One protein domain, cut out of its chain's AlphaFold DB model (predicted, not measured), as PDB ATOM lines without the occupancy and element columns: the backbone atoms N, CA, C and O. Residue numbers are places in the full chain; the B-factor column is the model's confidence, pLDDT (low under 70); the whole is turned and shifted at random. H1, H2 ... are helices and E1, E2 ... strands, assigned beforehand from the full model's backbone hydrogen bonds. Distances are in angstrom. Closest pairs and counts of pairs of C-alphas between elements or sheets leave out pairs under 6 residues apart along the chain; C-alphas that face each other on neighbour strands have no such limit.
ATOM      1  N   HIS A   2     243.086 206.972 198.785       78.31
ATOM      2  CA  HIS A   2     243.167 206.232 200.071       78.31
ATOM      3  C   HIS A   2     241.855 206.281 200.886       78.31
ATOM      4  O   HIS A   2     241.736 205.594 201.900       78.31
ATOM      5  N   ASN A   3     240.868 207.056 200.432       80.56
ATOM      6  CA  ASN A   3     239.536 207.120 201.026       80.56
ATOM      7  C   ASN A   3     238.802 205.808 200.717       80.56
ATOM      8  O   ASN A   3     238.963 205.278 199.619       80.56
ATOM      9  N   LYS A   4     238.024 205.285 201.668       89.38
ATOM     10  CA  LYS A   4     237.071 204.202 201.411       89.38
ATOM     11  C   LYS A   4     235.688 204.718 201.758       89.38
ATOM     12  O   LYS A   4     235.430 205.082 202.907       89.38
ATOM     13  N   SER A   5     234.846 204.805 200.743       90.56
ATOM     14  CA  SER A   5     233.450 205.177 200.879       90.56
ATOM     15  C   SER A   5     232.607 204.350 199.919       90.56
ATOM     16  O   SER A   5     233.050 204.012 198.820       90.56
ATOM     17  N   TYR A   6     231.392 204.026 200.341       91.38
ATOM     18  CA  TYR A   6     230.382 203.378 199.517       91.38
ATOM     19  C   TYR A   6     229.059 204.099 199.739       91.38
ATOM     20  O   TYR A   6     228.515 204.065 200.840       91.38
ATOM     21  N   THR A   7     228.561 204.773 198.707       91.62
ATOM     22  CA  THR A   7     227.306 205.527 198.757       91.62
ATOM     23  C   THR A   7     226.305 204.890 197.808       91.62
ATOM     24  O   THR A   7     226.617 204.704 196.634       91.62
ATOM     25  N   ALA A   8     225.109 204.588 198.311       90.69
ATOM     26  CA  ALA A   8     224.013 204.040 197.520       90.69
ATOM     27  C   ALA A   8     222.901 205.085 197.375       90.69
ATOM     28  O   ALA A   8     222.453 205.666 198.370       90.69
ATOM     29  N   ASP A   9     222.512 205.352 196.126       91.12
ATOM     30  CA  ASP A   9     221.412 206.236 195.708       91.12
ATOM     31  C   ASP A   9     221.441 207.669 196.276       91.12
ATOM     32  O   ASP A   9     220.449 208.388 196.234       91.12
ATOM     33  N   GLY A  10     222.573 208.102 196.843       87.88
ATOM     34  CA  GLY A  10     222.670 209.372 197.570       87.88
ATOM     35  C   GLY A  10     221.882 209.402 198.889       87.88
ATOM     36  O   GLY A  10     221.704 210.471 199.465       87.88
ATOM     37  N   VAL A  11     221.426 208.248 199.390       87.06
ATOM     38  CA  VAL A  11     220.575 208.143 200.590       87.06
ATOM     39  C   VAL A  11     221.350 207.645 201.808       87.06
ATOM     40  O   VAL A  11     221.106 208.091 202.930       87.06
ATOM     41  N   VAL A  12     222.293 206.729 201.596       86.62
ATOM     42  CA  VAL A  12     223.101 206.106 202.649       86.62
ATOM     43  C   VAL A  12     224.551 206.027 202.207       86.62
ATOM     44  O   VAL A  12     224.845 205.814 201.029       86.62
ATOM     45  N   THR A  13     225.466 206.186 203.158       89.12
ATOM     46  CA  THR A  13     226.897 206.030 202.919       89.12
ATOM     47  C   THR A  13     227.565 205.222 204.027       89.12
ATOM     48  O   THR A  13     227.221 205.349 205.202       89.12
ATOM     49  N   LEU A  14     228.517 204.381 203.638       90.12
ATOM     50  CA  LEU A  14     229.469 203.711 204.514       90.12
ATOM     51  C   LEU A  14     230.831 204.365 204.311       90.12
ATOM     52  O   LEU A  14     231.293 204.480 203.176       90.12
ATOM     53  N   VAL A  15     231.482 204.770 205.396       88.06
ATOM     54  CA  VAL A  15     232.842 205.324 205.378       88.06
ATOM     55  C   VAL A  15     233.685 204.666 206.459       88.06
ATOM     56  O   VAL A  15     233.187 204.387 207.548       88.06
ATOM     57  N   GLY A  16     234.968 204.438 206.190       86.06
ATOM     58  CA  GLY A  16     235.844 203.839 207.194       86.06
ATOM     59  C   GLY A  16     237.199 203.387 206.673       86.06
ATOM     60  O   GLY A  16     237.748 203.949 205.718       86.06
ATOM     61  N   GLY A  17     237.779 202.411 207.370       81.62
ATOM     62  CA  GLY A  17     239.122 201.897 207.101       81.62
ATOM     63  C   GLY A  17     239.163 200.672 206.189       81.62
ATOM     64  O   GLY A  17     240.216 200.414 205.585       81.62
ATOM     65  N   ARG A  18     238.035 199.965 206.049       84.69
ATOM     66  CA  ARG A  18     237.948 198.656 205.395       84.69
ATOM     67  C   ARG A  18     238.153 198.745 203.883       84.69
ATOM     68  O   ARG A  18     237.560 199.590 203.217       84.69
ATOM     69  N   ASN A  19     238.986 197.861 203.328       86.81
ATOM     70  CA  ASN A  19     239.092 197.658 201.877       86.81
ATOM     71  C   ASN A  19     238.243 196.450 201.435       86.81
ATOM     72  O   ASN A  19     237.739 195.693 202.263       86.81
ATOM     73  N   ILE A  20     238.123 196.248 200.121       86.62
ATOM     74  CA  ILE A  20     237.540 195.032 199.545       86.62
ATOM     75  C   ILE A  20     238.671 194.029 199.297       86.62
ATOM     76  O   ILE A  20     239.543 194.287 198.472       86.62
ATOM     77  N   GLY A  21     238.670 192.919 200.036       83.06
ATOM     78  CA  GLY A  21     239.640 191.835 199.887       83.06
ATOM     79  C   GLY A  21     239.513 190.780 200.984       83.06
ATOM     80  O   GLY A  21     238.991 191.059 202.062       83.06
ATOM     81  N   ASP A  22     240.015 189.584 200.708       79.38
ATOM     82  CA  ASP A  22     239.878 188.363 201.512       79.38
ATOM     83  C   ASP A  22     240.129 188.555 203.016       79.38
ATOM     84  O   ASP A  22     239.305 188.154 203.847       79.38
ATOM     85  N   ALA A  23     241.202 189.269 203.370       77.38
ATOM     86  CA  ALA A  23     241.590 189.569 204.750       77.38
ATOM     87  C   ALA A  23     240.567 190.404 205.543       77.38
ATOM     88  O   ALA A  23     240.592 190.396 206.770       77.38
ATOM     89  N   TYR A  24     239.650 191.121 204.885       80.56
ATOM     90  CA  TYR A  24     238.591 191.893 205.554       80.56
ATOM     91  C   TYR A  24     237.287 191.108 205.728       80.56
ATOM     92  O   TYR A  24     236.438 191.500 206.530       80.56
ATOM     93  N   PHE A  25     237.122 190.007 204.993       78.69
ATOM     94  CA  PHE A  25     235.904 189.189 204.996       78.69
ATOM     95  C   PHE A  25     236.136 187.774 205.545       78.69
ATOM     96  O   PHE A  25     235.193 186.987 205.638       78.69
ATOM     97  N   GLY A  26     237.373 187.445 205.935       73.94
ATOM     98  CA  GLY A  26     237.746 186.104 206.389       73.94
ATOM     99  C   GLY A  26     237.598 185.060 205.280       73.94
ATOM    100  O   GLY A  26     237.298 183.896 205.554       73.94
ATOM    101  N   ALA A  27     237.741 185.503 204.032       72.31
ATOM    102  CA  ALA A  27     237.595 184.693 202.836       72.31
ATOM    103  C   ALA A  27     238.984 184.274 202.336       72.31
ATOM    104  O   ALA A  27     239.416 184.716 201.292       72.31
ATOM    105  N   GLY A  28     239.724 183.482 203.112       71.25
ATOM    106  CA  GLY A  28     241.075 183.045 202.744       71.25
ATOM    107  C   GLY A  28     241.861 182.512 203.940       71.25
ATOM    108  O   GLY A  28     241.307 182.328 205.026       71.25
ATOM    109  N   GLU A  29     243.157 182.268 203.749       69.44
ATOM    110  CA  GLU A  29     244.048 181.789 204.821       69.44
ATOM    111  C   GLU A  29     244.667 182.923 205.657       69.44
ATOM    112  O   GLU A  29     245.201 182.672 206.745       69.44
ATOM    113  N   GLU A  30     244.564 184.167 205.176       68.25
ATOM    114  CA  GLU A  30     245.126 185.352 205.824       68.25
ATOM    115  C   GLU A  30     244.440 185.685 207.167       68.25
ATOM    116  O   GLU A  30     243.261 185.375 207.373       68.25
ATOM    117  N   PRO A  31     245.154 186.337 208.110       68.81
ATOM    118  CA  PRO A  31     244.546 186.861 209.329       68.81
ATOM    119  C   PRO A  31     243.425 187.866 209.030       68.81
ATOM    120  O   PRO A  31     243.560 188.718 208.156       68.81
ATOM    121  N   LEU A  32     242.338 187.797 209.803       75.44
ATOM    122  CA  LEU A  32     241.216 188.728 209.683       75.44
ATOM    123  C   LEU A  32     241.598 190.112 210.227       75.44
ATOM    124  O   LEU A  32     241.937 190.249 211.407       75.44
ATOM    125  N   PHE A  33     241.476 191.146 209.397       80.81
ATOM    126  CA  PHE A  33     241.626 192.528 209.836       80.81
ATOM    127  C   PHE A  33     240.434 192.974 210.691       80.81
ATOM    128  O   PHE A  33     239.272 192.885 210.298       80.81
ATOM    129  N   SER A  34     240.747 193.535 211.854       81.81
ATOM    130  CA  SER A  34     239.845 194.298 212.710       81.81
ATOM    131  C   SER A  34     239.866 195.758 212.272       81.81
ATOM    132  O   SER A  34     240.869 196.467 212.411       81.81
ATOM    133  N   ASP A  35     238.742 196.207 211.731       84.56
ATOM    134  CA  ASP A  35     238.542 197.563 211.233       84.56
ATOM    135  C   ASP A  35     237.169 198.083 211.672       84.56
ATOM    136  O   ASP A  35     236.297 197.302 212.065       84.56
ATOM    137  N   LEU A  36     236.981 199.395 211.584       83.81
ATOM    138  CA  LEU A  36     235.738 200.068 211.930       83.81
ATOM    139  C   LEU A  36     235.249 200.895 210.743       83.81
ATOM    140  O   LEU A  36     235.992 201.709 210.189       83.81
ATOM    141  N   ASP A  37     233.969 200.726 210.427       84.62
ATOM    142  CA  ASP A  37     233.247 201.543 209.464       84.62
ATOM    143  C   ASP A  37     232.028 202.174 210.146       84.62
ATOM    144  O   ASP A  37     231.471 201.629 211.103       84.62
ATOM    145  N   VAL A  38     231.608 203.330 209.643       84.62
ATOM    146  CA  VAL A  38     230.418 204.052 210.090       84.62
ATOM    147  C   VAL A  38     229.420 204.098 208.944       84.62
ATOM    148  O   VAL A  38     229.762 204.488 207.827       84.62
ATOM    149  N   MET A  39     228.175 203.730 209.239       84.44
ATOM    150  CA  MET A  39     227.040 203.968 208.354       84.44
ATOM    151  C   MET A  39     226.368 205.284 208.723       84.44
ATOM    152  O   MET A  39     226.038 205.509 209.887       84.44
ATOM    153  N   ALA A  40     226.138 206.131 207.728       81.62
ATOM    154  CA  ALA A  40     225.481 207.412 207.900       81.62
ATOM    155  C   ALA A  40     224.349 207.600 206.882       81.62
ATOM    156  O   ALA A  40     224.441 207.184 205.727       81.62
ATOM    157  N   ILE A  41     223.277 208.247 207.338       82.50
ATOM    158  CA  ILE A  41     222.078 208.586 206.563       82.50
ATOM    159  C   ILE A  41     221.772 210.067 206.813       82.50
ATOM    160  O   ILE A  41     221.978 210.568 207.922       82.50
ATOM    161  N   GLY A  42     221.269 210.768 205.797       82.25
ATOM    162  CA  GLY A  42     220.884 212.179 205.888       82.25
ATOM    163  C   GLY A  42     221.879 213.126 205.204       82.25
ATOM    164  O   GLY A  42     222.638 212.687 204.342       82.25
ATOM    165  N   PRO A  43     221.894 214.427 205.559       84.50
ATOM    166  CA  PRO A  43     222.620 215.458 204.805       84.50
ATOM    167  C   PRO A  43     224.109 215.175 204.568       84.50
ATOM    168  O   PRO A  43     224.627 215.513 203.509       84.50
ATOM    169  N   VAL A  44     224.772 214.489 205.504       83.31
ATOM    170  CA  VAL A  44     226.184 214.082 205.390       83.31
ATOM    171  C   VAL A  44     226.481 213.228 204.153       83.31
ATOM    172  O   VAL A  44     227.598 213.246 203.639       83.31
ATOM    173  N   VAL A  45     225.493 212.497 203.631       87.44
ATOM    174  CA  VAL A  45     225.670 211.694 202.415       87.44
ATOM    175  C   VAL A  45     226.022 212.588 201.225       87.44
ATOM    176  O   VAL A  45     226.878 212.221 200.419       87.44
ATOM    177  N   ASN A  46     225.459 213.800 201.167       87.88
ATOM    178  CA  ASN A  46     225.807 214.785 200.145       87.88
ATOM    179  C   ASN A  46     227.249 215.272 200.302       87.88
ATOM    180  O   ASN A  46     227.939 215.455 199.303       87.88
ATOM    181  N   ASP A  47     227.737 215.448 201.530       86.62
ATOM    182  CA  ASP A  47     229.119 215.873 201.774       86.62
ATOM    183  C   ASP A  47     230.120 214.815 201.299       86.62
ATOM    184  O   ASP A  47     231.099 215.148 200.622       86.62
ATOM    185  N   VAL A  48     229.842 213.537 201.584       88.00
ATOM    186  CA  VAL A  48     230.642 212.397 201.106       88.00
ATOM    187  C   VAL A  48     230.591 212.293 199.579       88.00
ATOM    188  O   VAL A  48     231.631 212.133 198.940       88.00
ATOM    189  N   ALA A  49     229.406 212.415 198.974       90.44
ATOM    190  CA  ALA A  49     229.246 212.362 197.519       90.44
ATOM    191  C   ALA A  49     229.977 213.520 196.821       90.44
ATOM    192  O   ALA A  49     230.693 213.312 195.843       90.44
ATOM    193  N   ASN A  50     229.879 214.733 197.366       88.75
ATOM    194  CA  ASN A  50     230.597 215.897 196.858       88.75
ATOM    195  C   ASN A  50     232.120 215.731 196.973       88.75
ATOM    196  O   ASN A  50     232.854 216.214 196.109       88.75
ATOM    197  N   ASP A  51     232.615 215.069 198.024       85.88
ATOM    198  CA  ASP A  51     234.036 214.737 198.138       85.88
ATOM    199  C   ASP A  51     234.493 213.752 197.057       85.88
ATOM    200  O   ASP A  51     235.510 213.977 196.391       85.88
ATOM    201  N   PHE A  52     233.704 212.701 196.837       89.06
ATOM    202  CA  PHE A  52     233.946 211.745 195.766       89.06
ATOM    203  C   PHE A  52     233.991 212.440 194.399       89.06
ATOM    204  O   PHE A  52     234.963 212.271 193.666       89.06
ATOM    205  N   GLU A  53     233.014 213.297 194.088       89.50
ATOM    206  CA  GLU A  53     232.971 214.062 192.835       89.50
ATOM    207  C   GLU A  53     234.195 214.968 192.658       89.50
ATOM    208  O   GLU A  53     234.761 215.053 191.565       89.50
ATOM    209  N   ARG A  54     234.659 215.626 193.732       86.44
ATOM    210  CA  ARG A  54     235.894 216.426 193.692       86.44
ATOM    211  C   ARG A  54     237.109 215.576 193.337       86.44
ATOM    212  O   ARG A  54     237.965 216.036 192.579       86.44
ATOM    213  N   TYR A  55     237.200 214.364 193.885       82.88
ATOM    214  CA  TYR A  55     238.265 213.428 193.537       82.88
ATOM    215  C   TYR A  55     238.129 212.954 192.086       82.88
ATOM    216  O   TYR A  55     239.107 212.994 191.346       82.88
ATOM    217  N   TRP A  56     236.923 212.564 191.671       87.25
ATOM    218  CA  TRP A  56     236.628 212.013 190.348       87.25
ATOM    219  C   TRP A  56     236.902 212.999 189.211       87.25
ATOM    220  O   TRP A  56     237.470 212.635 188.187       87.25
ATOM    221  N   ARG A  57     236.575 214.280 189.414       87.94
ATOM    222  CA  ARG A  57     236.810 215.362 188.440       87.94
ATOM    223  C   ARG A  57     238.233 215.913 188.464       87.94
ATOM    224  O   ARG A  57     238.529 216.912 187.807       87.94
ATOM    225  N   CYS A  58     239.112 215.335 189.274       88.19
ATOM    226  CA  CYS A  58     240.470 215.820 189.387       88.19
ATOM    227  C   CYS A  58     241.257 215.567 188.093       88.19
ATOM    228  O   CYS A  58     241.184 214.491 187.515       88.19
ATOM    229  N   SER A  59     242.098 216.522 187.683       86.81
ATOM    230  CA  SER A  59     242.899 216.431 186.453       86.81
ATOM    231  C   SER A  59     243.896 215.267 186.419       86.81
ATOM    232  O   SER A  59     244.457 214.977 185.371       86.81
ATOM    233  N   SER A  60     244.179 214.645 187.565       86.50
ATOM    234  CA  SER A  60     245.042 213.461 187.663       86.50
ATOM    235  C   SER A  60     244.276 212.142 187.532       86.50
ATOM    236  O   SER A  60     244.892 211.085 187.638       86.50
ATOM    237  N   VAL A  61     242.951 212.183 187.372       88.94
ATOM    238  CA  VAL A  61     242.129 211.001 187.109       88.94
ATOM    239  C   VAL A  61     242.070 210.774 185.604       88.94
ATOM    240  O   VAL A  61     241.750 211.684 184.843       88.94
ATOM    241  N   SER A  62     242.367 209.546 185.194       88.94
ATOM    242  CA  SER A  62     242.176 209.059 183.829       88.94
ATOM    243  C   SER A  62     241.083 207.998 183.833       88.94
ATOM    244  O   SER A  62     240.964 207.236 184.796       88.94
ATOM    245  N   THR A  63     240.276 207.953 182.775       87.94
ATOM    246  CA  THR A  63     239.257 206.904 182.640       87.94
ATOM    247  C   THR A  63     239.917 205.562 182.349       87.94
ATOM    248  O   THR A  63     241.057 205.498 181.886       87.94
ATOM    249  N   LEU A  64     239.187 204.470 182.581       85.94
ATOM    250  CA  LEU A  64     239.701 203.131 182.308       85.94
ATOM    251  C   LEU A  64     240.120 202.969 180.837       85.94
ATOM    252  O   LEU A  64     241.170 202.394 180.580       85.94
ATOM    253  N   GLN A  65     239.376 203.560 179.893       84.44
ATOM    254  CA  GLN A  65     239.683 203.506 178.451       84.44
ATOM    255  C   GLN A  65     240.969 204.245 178.068       84.44
ATOM    256  O   GLN A  65     241.595 203.924 177.064       84.44
ATOM    257  N   GLN A  66     241.361 205.260 178.840       87.62
ATOM    258  CA  GLN A  66     242.603 205.995 178.592       87.62
ATOM    259  C   GLN A  66     243.836 205.219 179.061       87.62
ATOM    260  O   GLN A  66     244.947 205.524 178.632       87.62
ATOM    261  N   VAL A  67     243.649 204.257 179.967       89.62
ATOM    262  CA  VAL A  67     244.736 203.506 180.606       89.62
ATOM    263  C   VAL A  67     244.823 202.076 180.076       89.62
ATOM    264  O   VAL A  67     245.922 201.544 179.949       89.62
ATOM    265  N   LEU A  68     243.687 201.453 179.759       88.88
ATOM    266  CA  LEU A  68     243.593 200.082 179.270       88.88
ATOM    267  C   LEU A  68     243.026 200.049 177.852       88.88
ATOM    268  O   LEU A  68     242.066 200.749 177.533       88.88
ATOM    269  N   SER A  69     243.578 199.169 177.023       87.56
ATOM    270  CA  SER A  69     243.065 198.877 175.684       87.56
ATOM    271  C   SER A  69     241.897 197.888 175.759       87.56
ATOM    272  O   SER A  69     242.054 196.724 175.412       87.56
ATOM    273  N   LEU A  70     240.749 198.351 176.255       85.94
ATOM    274  CA  LEU A  70     239.497 197.589 176.297       85.94
ATOM    275  C   LEU A  70     238.492 198.186 175.312       85.94
ATOM    276  O   LEU A  70     238.355 199.408 175.218       85.94
ATOM    277  N   SER A  71     237.778 197.327 174.593       87.06
ATOM    278  CA  SER A  71     236.660 197.729 173.739       87.06
ATOM    279  C   SER A  71     235.463 198.210 174.570       87.06
ATOM    280  O   SER A  71     235.293 197.832 175.730       87.06
ATOM    281  N   GLU A  72     234.578 199.023 173.978       85.12
ATOM    282  CA  GLU A  72     233.319 199.414 174.639       85.12
ATOM    283  C   GLU A  72     232.468 198.199 175.018       85.12
ATOM    284  O   GLU A  72     231.800 198.203 176.053       85.12
ATOM    285  N   GLN A  73     232.528 197.142 174.207       85.44
ATOM    286  CA  GLN A  73     231.820 195.900 174.470       85.44
ATOM    287  C   GLN A  73     232.345 195.235 175.746       85.44
ATOM    288  O   GLN A  73     231.550 194.902 176.615       85.44
ATOM    289  N   GLU A  74     233.664 195.126 175.920       84.44
ATOM    290  CA  GLU A  74     234.269 194.563 177.139       84.44
ATOM    291  C   GLU A  74     233.967 195.397 178.394       84.44
ATOM    292  O   GLU A  74     233.834 194.850 179.484       84.44
ATOM    293  N   LEU A  75     233.824 196.720 178.257       82.88
ATOM    294  CA  LEU A  75     233.530 197.623 179.377       82.88
ATOM    295  C   LEU A  75     232.065 197.595 179.819       82.88
ATOM    296  O   LEU A  75     231.763 197.878 180.978       82.88
ATOM    297  N   THR A  76     231.158 197.322 178.885       82.88
ATOM    298  CA  THR A  76     229.707 197.327 179.118       82.88
ATOM    299  C   THR A  76     229.134 195.932 179.312       82.88
ATOM    300  O   THR A  76     228.022 195.792 179.831       82.88
ATOM    301  N   GLN A  77     229.880 194.893 178.932       85.88
ATOM    302  CA  GLN A  77     229.484 193.517 179.161       85.88
ATOM    303  C   GLN A  77     229.332 193.264 180.661       85.88
ATOM    304  O   GLN A  77     230.191 193.587 181.482       85.88
ATOM    305  N   ARG A  78     228.198 192.662 181.023       81.19
ATOM    306  CA  ARG A  78     227.935 192.253 182.396       81.19
ATOM    307  C   ARG A  78     228.992 191.238 182.824       81.19
ATOM    308  O   ARG A  78     229.185 190.226 182.157       81.19
ATOM    309  N   ILE A  79     229.630 191.493 183.961       81.12
ATOM    310  CA  ILE A  79     230.503 190.513 184.604       81.12
ATOM    311  C   ILE A  79     229.606 189.438 185.215       81.12
ATOM    312  O   ILE A  79     228.889 189.689 186.187       81.12
ATOM    313  N   GLU A  80     229.628 188.251 184.622       82.12
ATOM    314  CA  GLU A  80     229.048 187.052 185.215       82.12
ATOM    315  C   GLU A  80     230.121 186.350 186.041       82.12
ATOM    316  O   GLU A  80     231.240 186.121 185.578       82.12
ATOM    317  N   LEU A  81     229.795 186.053 187.298       82.94
ATOM    318  CA  LEU A  81     230.700 185.302 188.156       82.94
ATOM    319  C   LEU A  81     230.730 183.842 187.679       82.94
ATOM    320  O   LEU A  81     229.663 183.294 187.392       82.94
ATOM    321  N   PRO A  82     231.906 183.192 187.610       87.00
ATOM    322  CA  PRO A  82     231.998 181.797 187.193       87.00
ATOM    323  C   PRO A  82     231.111 180.884 188.046       87.00
ATOM    324  O   PRO A  82     231.132 180.976 189.274       87.00
ATOM    325  N   GLU A  83     230.390 179.943 187.427       86.00
ATOM    326  CA  GLU A  83     229.553 178.984 188.173       86.00
ATOM    327  C   GLU A  83     230.351 178.194 189.220       86.00
ATOM    328  O   GLU A  83     229.852 177.883 190.304       86.00
ATOM    329  N   SER A  84     231.624 177.919 188.926       87.88
ATOM    330  CA  SER A  84     232.542 177.242 189.841       87.88
ATOM    331  C   SER A  84     232.701 177.967 191.179       87.88
ATOM    332  O   SER A  84     232.893 177.303 192.194       87.88
ATOM    333  N   TRP A  85     232.549 179.295 191.222       85.88
ATOM    334  CA  TRP A  85     232.635 180.065 192.466       85.88
ATOM    335  C   TRP A  85     231.463 179.769 193.399       85.88
ATOM    336  O   TRP A  85     231.647 179.705 194.608       85.88
ATOM    337  N   TYR A  86     230.267 179.489 192.878       83.19
ATOM    338  CA  TYR A  86     229.138 179.068 193.721       83.19
ATOM    339  C   TYR A  86     229.336 177.670 194.321       83.19
ATOM    340  O   TYR A  86     228.670 177.302 195.294       83.19
ATOM    341  N   ASN A  87     230.251 176.884 193.748       85.88
ATOM    342  CA  ASN A  87     230.613 175.565 194.246       85.88
ATOM    343  C   ASN A  87     231.788 175.579 195.229       85.88
ATOM    344  O   ASN A  87     231.980 174.587 195.931       85.88
ATOM    345  N   ASP A  88     232.514 176.694 195.322       87.50
ATOM    346  CA  ASP A  88     233.591 176.880 196.285       87.50
ATOM    347  C   ASP A  88     233.071 176.854 197.736       87.50
ATOM    348  O   ASP A  88     232.022 177.415 198.076       87.50
ATOM    349  N   GLU A  89     233.813 176.177 198.613       86.19
ATOM    350  CA  GLU A  89     233.409 175.942 200.000       86.19
ATOM    351  C   GLU A  89     233.351 177.249 200.801       86.19
ATOM    352  O   GLU A  89     232.396 177.486 201.554       86.19
ATOM    353  N   ILE A  90     234.345 178.125 200.618       81.25
ATOM    354  CA  ILE A  90     234.421 179.418 201.305       81.25
ATOM    355  C   ILE A  90     233.233 180.284 200.891       81.25
ATOM    356  O   ILE A  90     232.556 180.855 201.754       81.25
ATOM    357  N   THR A  91     232.936 180.319 199.594       84.31
ATOM    358  CA  THR A  91     231.832 181.081 199.006       84.31
ATOM    359  C   THR A  91     230.483 180.581 199.507       84.31
ATOM    360  O   THR A  91     229.675 181.377 199.988       84.31
ATOM    361  N   ARG A  92     230.245 179.264 199.512       85.56
ATOM    362  CA  ARG A  92     229.013 178.674 200.069       85.56
ATOM    363  C   ARG A  92     228.835 179.006 201.544       85.56
ATOM    364  O   ARG A  92     227.750 179.414 201.959       85.56
ATOM    365  N   ARG A  93     229.901 178.883 202.338       83.81
ATOM    366  CA  ARG A  93     229.883 179.227 203.766       83.81
ATOM    367  C   ARG A  93     229.588 180.710 203.984       83.81
ATOM    368  O   ARG A  93     228.824 181.047 204.889       83.81
ATOM    369  N   TYR A  94     230.182 181.588 203.178       80.88
ATOM    370  CA  TYR A  94     229.932 183.026 203.227       80.88
ATOM    371  C   TYR A  94     228.477 183.357 202.873       80.88
ATOM    372  O   TYR A  94     227.795 184.016 203.659       80.88
ATOM    373  N   LEU A  95     227.964 182.832 201.755       82.94
ATOM    374  CA  LEU A  95     226.579 183.038 201.319       82.94
ATOM    375  C   LEU A  95     225.566 182.494 202.335       82.94
ATOM    376  O   LEU A  95     224.584 183.169 202.630       82.94
ATOM    377  N   HIS A  96     225.827 181.331 202.935       83.69
ATOM    378  CA  HIS A  96     224.994 180.781 204.006       83.69
ATOM    379  C   HIS A  96     224.977 181.690 205.246       83.69
ATOM    380  O   HIS A  96     223.914 181.976 205.799       83.69
ATOM    381  N   LYS A  97     226.143 182.200 205.675       81.31
ATOM    382  CA  LYS A  97     226.224 183.168 206.785       81.31
ATOM    383  C   LYS A  97     225.463 184.453 206.484       81.31
ATOM    384  O   LYS A  97     224.841 184.985 207.397       81.31
ATOM    385  N   LEU A  98     225.540 184.941 205.245       78.62
ATOM    386  CA  LEU A  98     224.879 186.163 204.792       78.62
ATOM    387  C   LEU A  98     223.356 185.983 204.725       78.62
ATOM    388  O   LEU A  98     222.630 186.821 205.253       78.62
ATOM    389  N   GLY A  99     222.877 184.866 204.172       76.62
ATOM    390  CA  GLY A  99     221.449 184.535 204.101       76.62
ATOM    391  C   GLY A  99     220.790 184.357 205.471       76.62
ATOM    392  O   GLY A  99     219.632 184.723 205.647       76.62
ATOM    393  N   ASN A 100     221.546 183.882 206.464       75.50
ATOM    394  CA  ASN A 100     221.066 183.716 207.839       75.50
ATOM    395  C   ASN A 100     221.191 184.986 208.701       75.50
ATOM    396  O   ASN A 100     220.876 184.943 209.891       75.50
ATOM    397  N   GLN A 101     221.649 186.119 208.149       70.31
ATOM    398  CA  GLN A 101     221.654 187.375 208.898       70.31
ATOM    399  C   GLN A 101     220.228 187.939 209.032       70.31
ATOM    400  O   GLN A 101     219.494 187.980 208.042       70.31
ATOM    401  N   PRO A 102     219.849 188.488 210.205       56.78
ATOM    402  CA  PRO A 102     218.533 189.102 210.427       56.78
ATOM    403  C   PRO A 102     218.176 190.206 209.420       56.78
ATOM    404  O   PRO A 102     217.000 190.429 209.138       56.78
ATOM    405  N   VAL A 103     219.194 190.876 208.866       58.81
ATOM    406  CA  VAL A 103     219.065 191.923 207.839       58.81
ATOM    407  C   VAL A 103     218.596 191.358 206.492       58.81
ATOM    408  O   VAL A 103     217.860 192.030 205.778       58.81
ATOM    409  N   TYR A 104     218.982 190.125 206.150       51.62
ATOM    410  CA  TYR A 104     218.632 189.473 204.883       51.62
ATOM    411  C   TYR A 104     217.406 188.551 204.994       51.62
ATOM    412  O   TYR A 104     216.695 188.367 204.008       51.62
ATOM    413  N   GLY A 105     217.126 188.003 206.182       46.34
ATOM    414  CA  GLY A 105     216.090 186.985 206.388       46.34
ATOM    415  C   GLY A 105     214.665 187.484 206.670       46.34
ATOM    416  O   GLY A 105     213.759 186.661 206.764       46.34
ATOM    417  N   GLY A 106     214.414 188.791 206.826       42.62
ATOM    418  CA  GLY A 106     213.101 189.265 207.283       42.62
ATOM    419  C   GLY A 106     212.638 190.582 206.680       42.62
ATOM    420  O   GLY A 106     213.015 191.628 207.190       42.62
ATOM    421  N   SER A 107     211.731 190.488 205.698       42.53
ATOM    422  CA  SER A 107     210.908 191.556 205.106       42.53
ATOM    423  C   SER A 107     211.675 192.782 204.594       42.53
ATOM    424  O   SER A 107     212.318 193.509 205.343       42.53
ATOM    425  N   ARG A 108     211.506 193.079 203.302       48.53
ATOM    426  CA  ARG A 108     212.014 194.244 202.542       48.53
ATOM    427  C   ARG A 108     211.576 195.635 203.070       48.53
ATOM    428  O   ARG A 108     211.528 196.598 202.316       48.53
ATOM    429  N   SER A 109     211.229 195.764 204.343       46.75
ATOM    430  CA  SER A 109     210.537 196.921 204.908       46.75
ATOM    431  C   SER A 109     210.778 197.100 206.412       46.75
ATOM    432  O   SER A 109     209.880 197.512 207.142       46.75
ATOM    433  N   ARG A 110     211.990 196.833 206.911       49.34
ATOM    434  CA  ARG A 110     212.423 197.481 208.157       49.34
ATOM    435  C   ARG A 110     213.127 198.779 207.802       49.34
ATOM    436  O   ARG A 110     214.138 198.767 207.106       49.34
ATOM    437  N   ASN A 111     212.561 199.898 208.258       50.31
ATOM    438  CA  ASN A 111     213.215 201.200 208.243       50.31
ATOM    439  C   ASN A 111     214.527 201.077 209.028       50.31
ATOM    440  O   ASN A 111     214.541 201.275 210.237       50.31
ATOM    441  N   VAL A 112     215.631 200.764 208.346       52.09
ATOM    442  CA  VAL A 112     216.988 200.751 208.923       52.09
ATOM    443  C   VAL A 112     217.290 202.101 209.593       52.09
ATOM    444  O   VAL A 112     217.989 202.165 210.597       52.09
ATOM    445  N   ALA A 113     216.667 203.178 209.103       50.94
ATOM    446  CA  ALA A 113     216.705 204.507 209.702       50.94
ATOM    447  C   ALA A 113     216.097 204.601 211.121       50.94
ATOM    448  O   ALA A 113     216.487 205.493 211.866       50.94
ATOM    449  N   ALA A 114     215.162 203.722 211.504       48.00
ATOM    450  CA  ALA A 114     214.502 203.757 212.814       48.00
ATOM    451  C   ALA A 114     215.335 203.092 213.928       48.00
ATOM    452  O   ALA A 114     215.252 203.524 215.074       48.00
ATOM    453  N   ASP A 115     216.172 202.104 213.587       49.28
ATOM    454  CA  ASP A 115     217.036 201.389 214.546       49.28
ATOM    455  C   ASP A 115     218.415 202.048 214.735       49.28
ATOM    456  O   ASP A 115     219.130 201.749 215.693       49.28
ATOM    457  N   LEU A 116     218.797 202.993 213.868       52.69
ATOM    458  CA  LEU A 116     220.021 203.790 214.015       52.69
ATOM    459  C   LEU A 116     219.793 204.932 215.012       52.69
ATOM    460  O   LEU A 116     219.817 206.122 214.691       52.69
ATOM    461  N   GLY A 117     219.548 204.549 216.260       43.84
ATOM    462  CA  GLY A 117     219.460 205.455 217.390       43.84
ATOM    463  C   GLY A 117     220.815 206.093 217.675       43.84
ATOM    464  O   GLY A 117     221.599 205.539 218.440       43.84
ATOM    465  N   LYS A 118     221.079 207.243 217.041       50.09
ATOM    466  CA  LYS A 118     221.796 208.437 217.542       50.09
ATOM    467  C   LYS A 118     222.343 209.247 216.364       50.09
ATOM    468  O   LYS A 118     223.019 208.726 215.479       50.09
ATOM    469  N   LYS A 119     222.087 210.558 216.396       45.53
ATOM    470  CA  LYS A 119     222.699 211.540 215.493       45.53
ATOM    471  C   LYS A 119     224.187 211.637 215.829       45.53
ATOM    472  O   LYS A 119     224.532 212.231 216.843       45.53
ATOM    473  N   HIS A 120     225.049 211.086 214.987       49.16
ATOM    474  CA  HIS A 120     226.482 211.359 215.043       49.16
ATOM    475  C   HIS A 120     226.847 212.212 213.833       49.16
ATOM    476  O   HIS A 120     226.465 211.899 212.705       49.16
ATOM    477  N   ALA A 121     227.549 213.319 214.067       42.25
ATOM    478  CA  ALA A 121     228.125 214.109 212.992       42.25
ATOM    479  C   ALA A 121     229.245 213.280 212.350       42.25
ATOM    480  O   ALA A 121     230.286 213.051 212.957       42.25
ATOM    481  N   CYS A 122     229.013 212.791 211.137       40.78
ATOM    482  CA  CYS A 122     230.064 212.231 210.302       40.78
ATOM    483  C   CYS A 122     230.557 213.356 209.386       40.78
ATOM    484  O   CYS A 122     229.756 214.113 208.846       40.78
ATOM    485  N   LEU A 123     231.869 213.499 209.237       40.84
ATOM    486  CA  LEU A 123     232.451 214.506 208.362       40.84
ATOM    487  C   LEU A 123     233.453 213.842 207.422       40.84
ATOM    488  O   LEU A 123     234.434 213.239 207.854       40.84
ATOM    489  N   ALA A 124     233.190 213.962 206.125       39.59
ATOM    490  CA  ALA A 124     234.078 213.497 205.073       39.59
ATOM    491  C   ALA A 124     235.169 214.538 204.803       39.59
ATOM    492  O   ALA A 124     234.880 215.689 204.477       39.59
ATOM    493  N   MET A 125     236.435 214.138 204.929       38.53
ATOM    494  CA  MET A 125     237.571 215.008 204.630       38.53
ATOM    495  C   MET A 125     238.020 214.872 203.176       38.53
ATOM    496  O   MET A 125     238.434 213.797 202.738       38.53
ATOM    497  N   THR A 126     238.066 216.001 202.469       37.00
ATOM    498  CA  THR A 126     238.654 216.082 201.131       37.00
ATOM    499  C   THR A 126     240.166 216.056 201.163       37.00
ATOM    500  O   THR A 126     240.813 216.946 201.715       37.00
ATOM    501  N   LEU A 127     240.747 215.083 200.461       40.12
ATOM    502  CA  LEU A 127     242.174 215.061 200.165       40.12
ATOM    503  C   LEU A 127     242.424 215.585 198.757       40.12
ATOM    504  O   LEU A 127     242.393 214.841 197.780       40.12
ATOM    505  N   LEU A 128     242.767 216.869 198.653       39.22
ATOM    506  CA  LEU A 128     243.360 217.426 197.437       39.22
ATOM    507  C   LEU A 128     244.797 216.896 197.286       39.22
ATOM    508  O   LEU A 128     245.762 217.552 197.671       39.22
ATOM    509  N   LYS A 129     244.961 215.692 196.725       42.56
ATOM    510  CA  LYS A 129     246.287 215.101 196.447       42.56
ATOM    511  C   LYS A 129     246.943 215.590 195.146       42.56
ATOM    512  O   LYS A 129     248.064 215.189 194.861       42.56
ATOM    513  N   ALA A 130     246.305 216.475 194.384       40.41
ATOM    514  CA  ALA A 130     246.654 216.666 192.973       40.41
ATOM    515  C   ALA A 130     247.009 218.099 192.541       40.41
ATOM    516  O   ALA A 130     247.073 218.387 191.350       40.41
ATOM    517  N   ARG A 131     247.286 219.019 193.470       40.69
ATOM    518  CA  ARG A 131     247.959 220.275 193.105       40.69
ATOM    519  C   ARG A 131     249.348 220.284 193.711       40.69
ATOM    520  O   ARG A 131     249.537 220.591 194.886       40.69
TER     521      ARG A 131
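This is residues 2 to 131 of the 250 residues of a protein of Salmonella enterica I (UniProt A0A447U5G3). A small three-stranded sheet with H2 across one face makes the one packed part, and from there the chain swings out in a wide, open loop strung with the helices H3 to H8, most of them short, before the tail of residues 116 to 131 runs back past H2. H1 sits away from the sheet on the excursion between E2 and E3, and no helix touches another. The printed part has 130 residues with eight named helices and three named strands, in the order E1 E2 H1 E3 H2 H3 H4 H5 H6 H7 H8; the sheet's order is E1 - E2 - E3, all antiparallel. The class is mixed, helices and strands, with under half of the residues in named elements. The whole is loose, with a radius of gyration of the C-alphas of 18.4 A and spans of 46 by 45 by 32 A.

Find C-alpha 5 at (233.450, 205.177, 200.879), where E1 begins, residues 5 to 8. E2, residues 12 to 16, is 13.7 A long. Next come H1, residues 22 to 25, and E3, residues 37 to 41, 13.5 A long. H2, residues 44 to 56, runs 18.4 A from (226.184, 214.082, 205.390). Then read H3, residues 64 to 67, H4, residues 72 to 76, H5, residues 83 to 87, and H6, residues 89 to 99, 15.3 A long. H7 is residues 102 to 105, and H8, residues 112 to 115, ends at (217.036, 201.389, 214.546).

Look first at the hairpin E1 and E2, antiparallel at 168 degrees, where N 14 and O 6 are 2.8 A apart, within hydrogen-bond range. E2 and E3 are antiparallel at 157 degrees, with N 38 and O 15 at 2.8 A. H2 is on this sheet, two layers with a helix on one face, at a height over the sheet of 9.6 A. It runs across the strands, at 66 degrees to E2 on the local plane; its closest C-alphas to E2 are those of Val 45 and Thr 13, 5.8 A. H1 and H3 to H7 are not on the sheet; H8 is only just not on it, with 4 pairs of C-alphas within 10 A. The closest C-alphas of E3 and H8 are those of Ile 41 and Ala 113, 7.4 A. H5 and H6 are close but not clearly touching, with C-alphas 86 and 92 closest at 6.4 A; so are H6 and H7, with 99 and 105 at 6.3 A. H2, H4 and H6 have every O i to N i+4 pair within hydrogen-bond range; H5 has 0 of 1, but 2 of 2 O i to N i+3 pairs.

The C-alphas farthest apart are those of Gly 106 and Arg 131, 48.8 A. The printed part has no cut, and the link from H1 to E3, 11 residues, is long. Residues 66 to 74, 76 to 85, 96 to 102 and 104 to 111 stand free. The model's pLDDT is under 70 at residues 29 to 31 and 102 to 131.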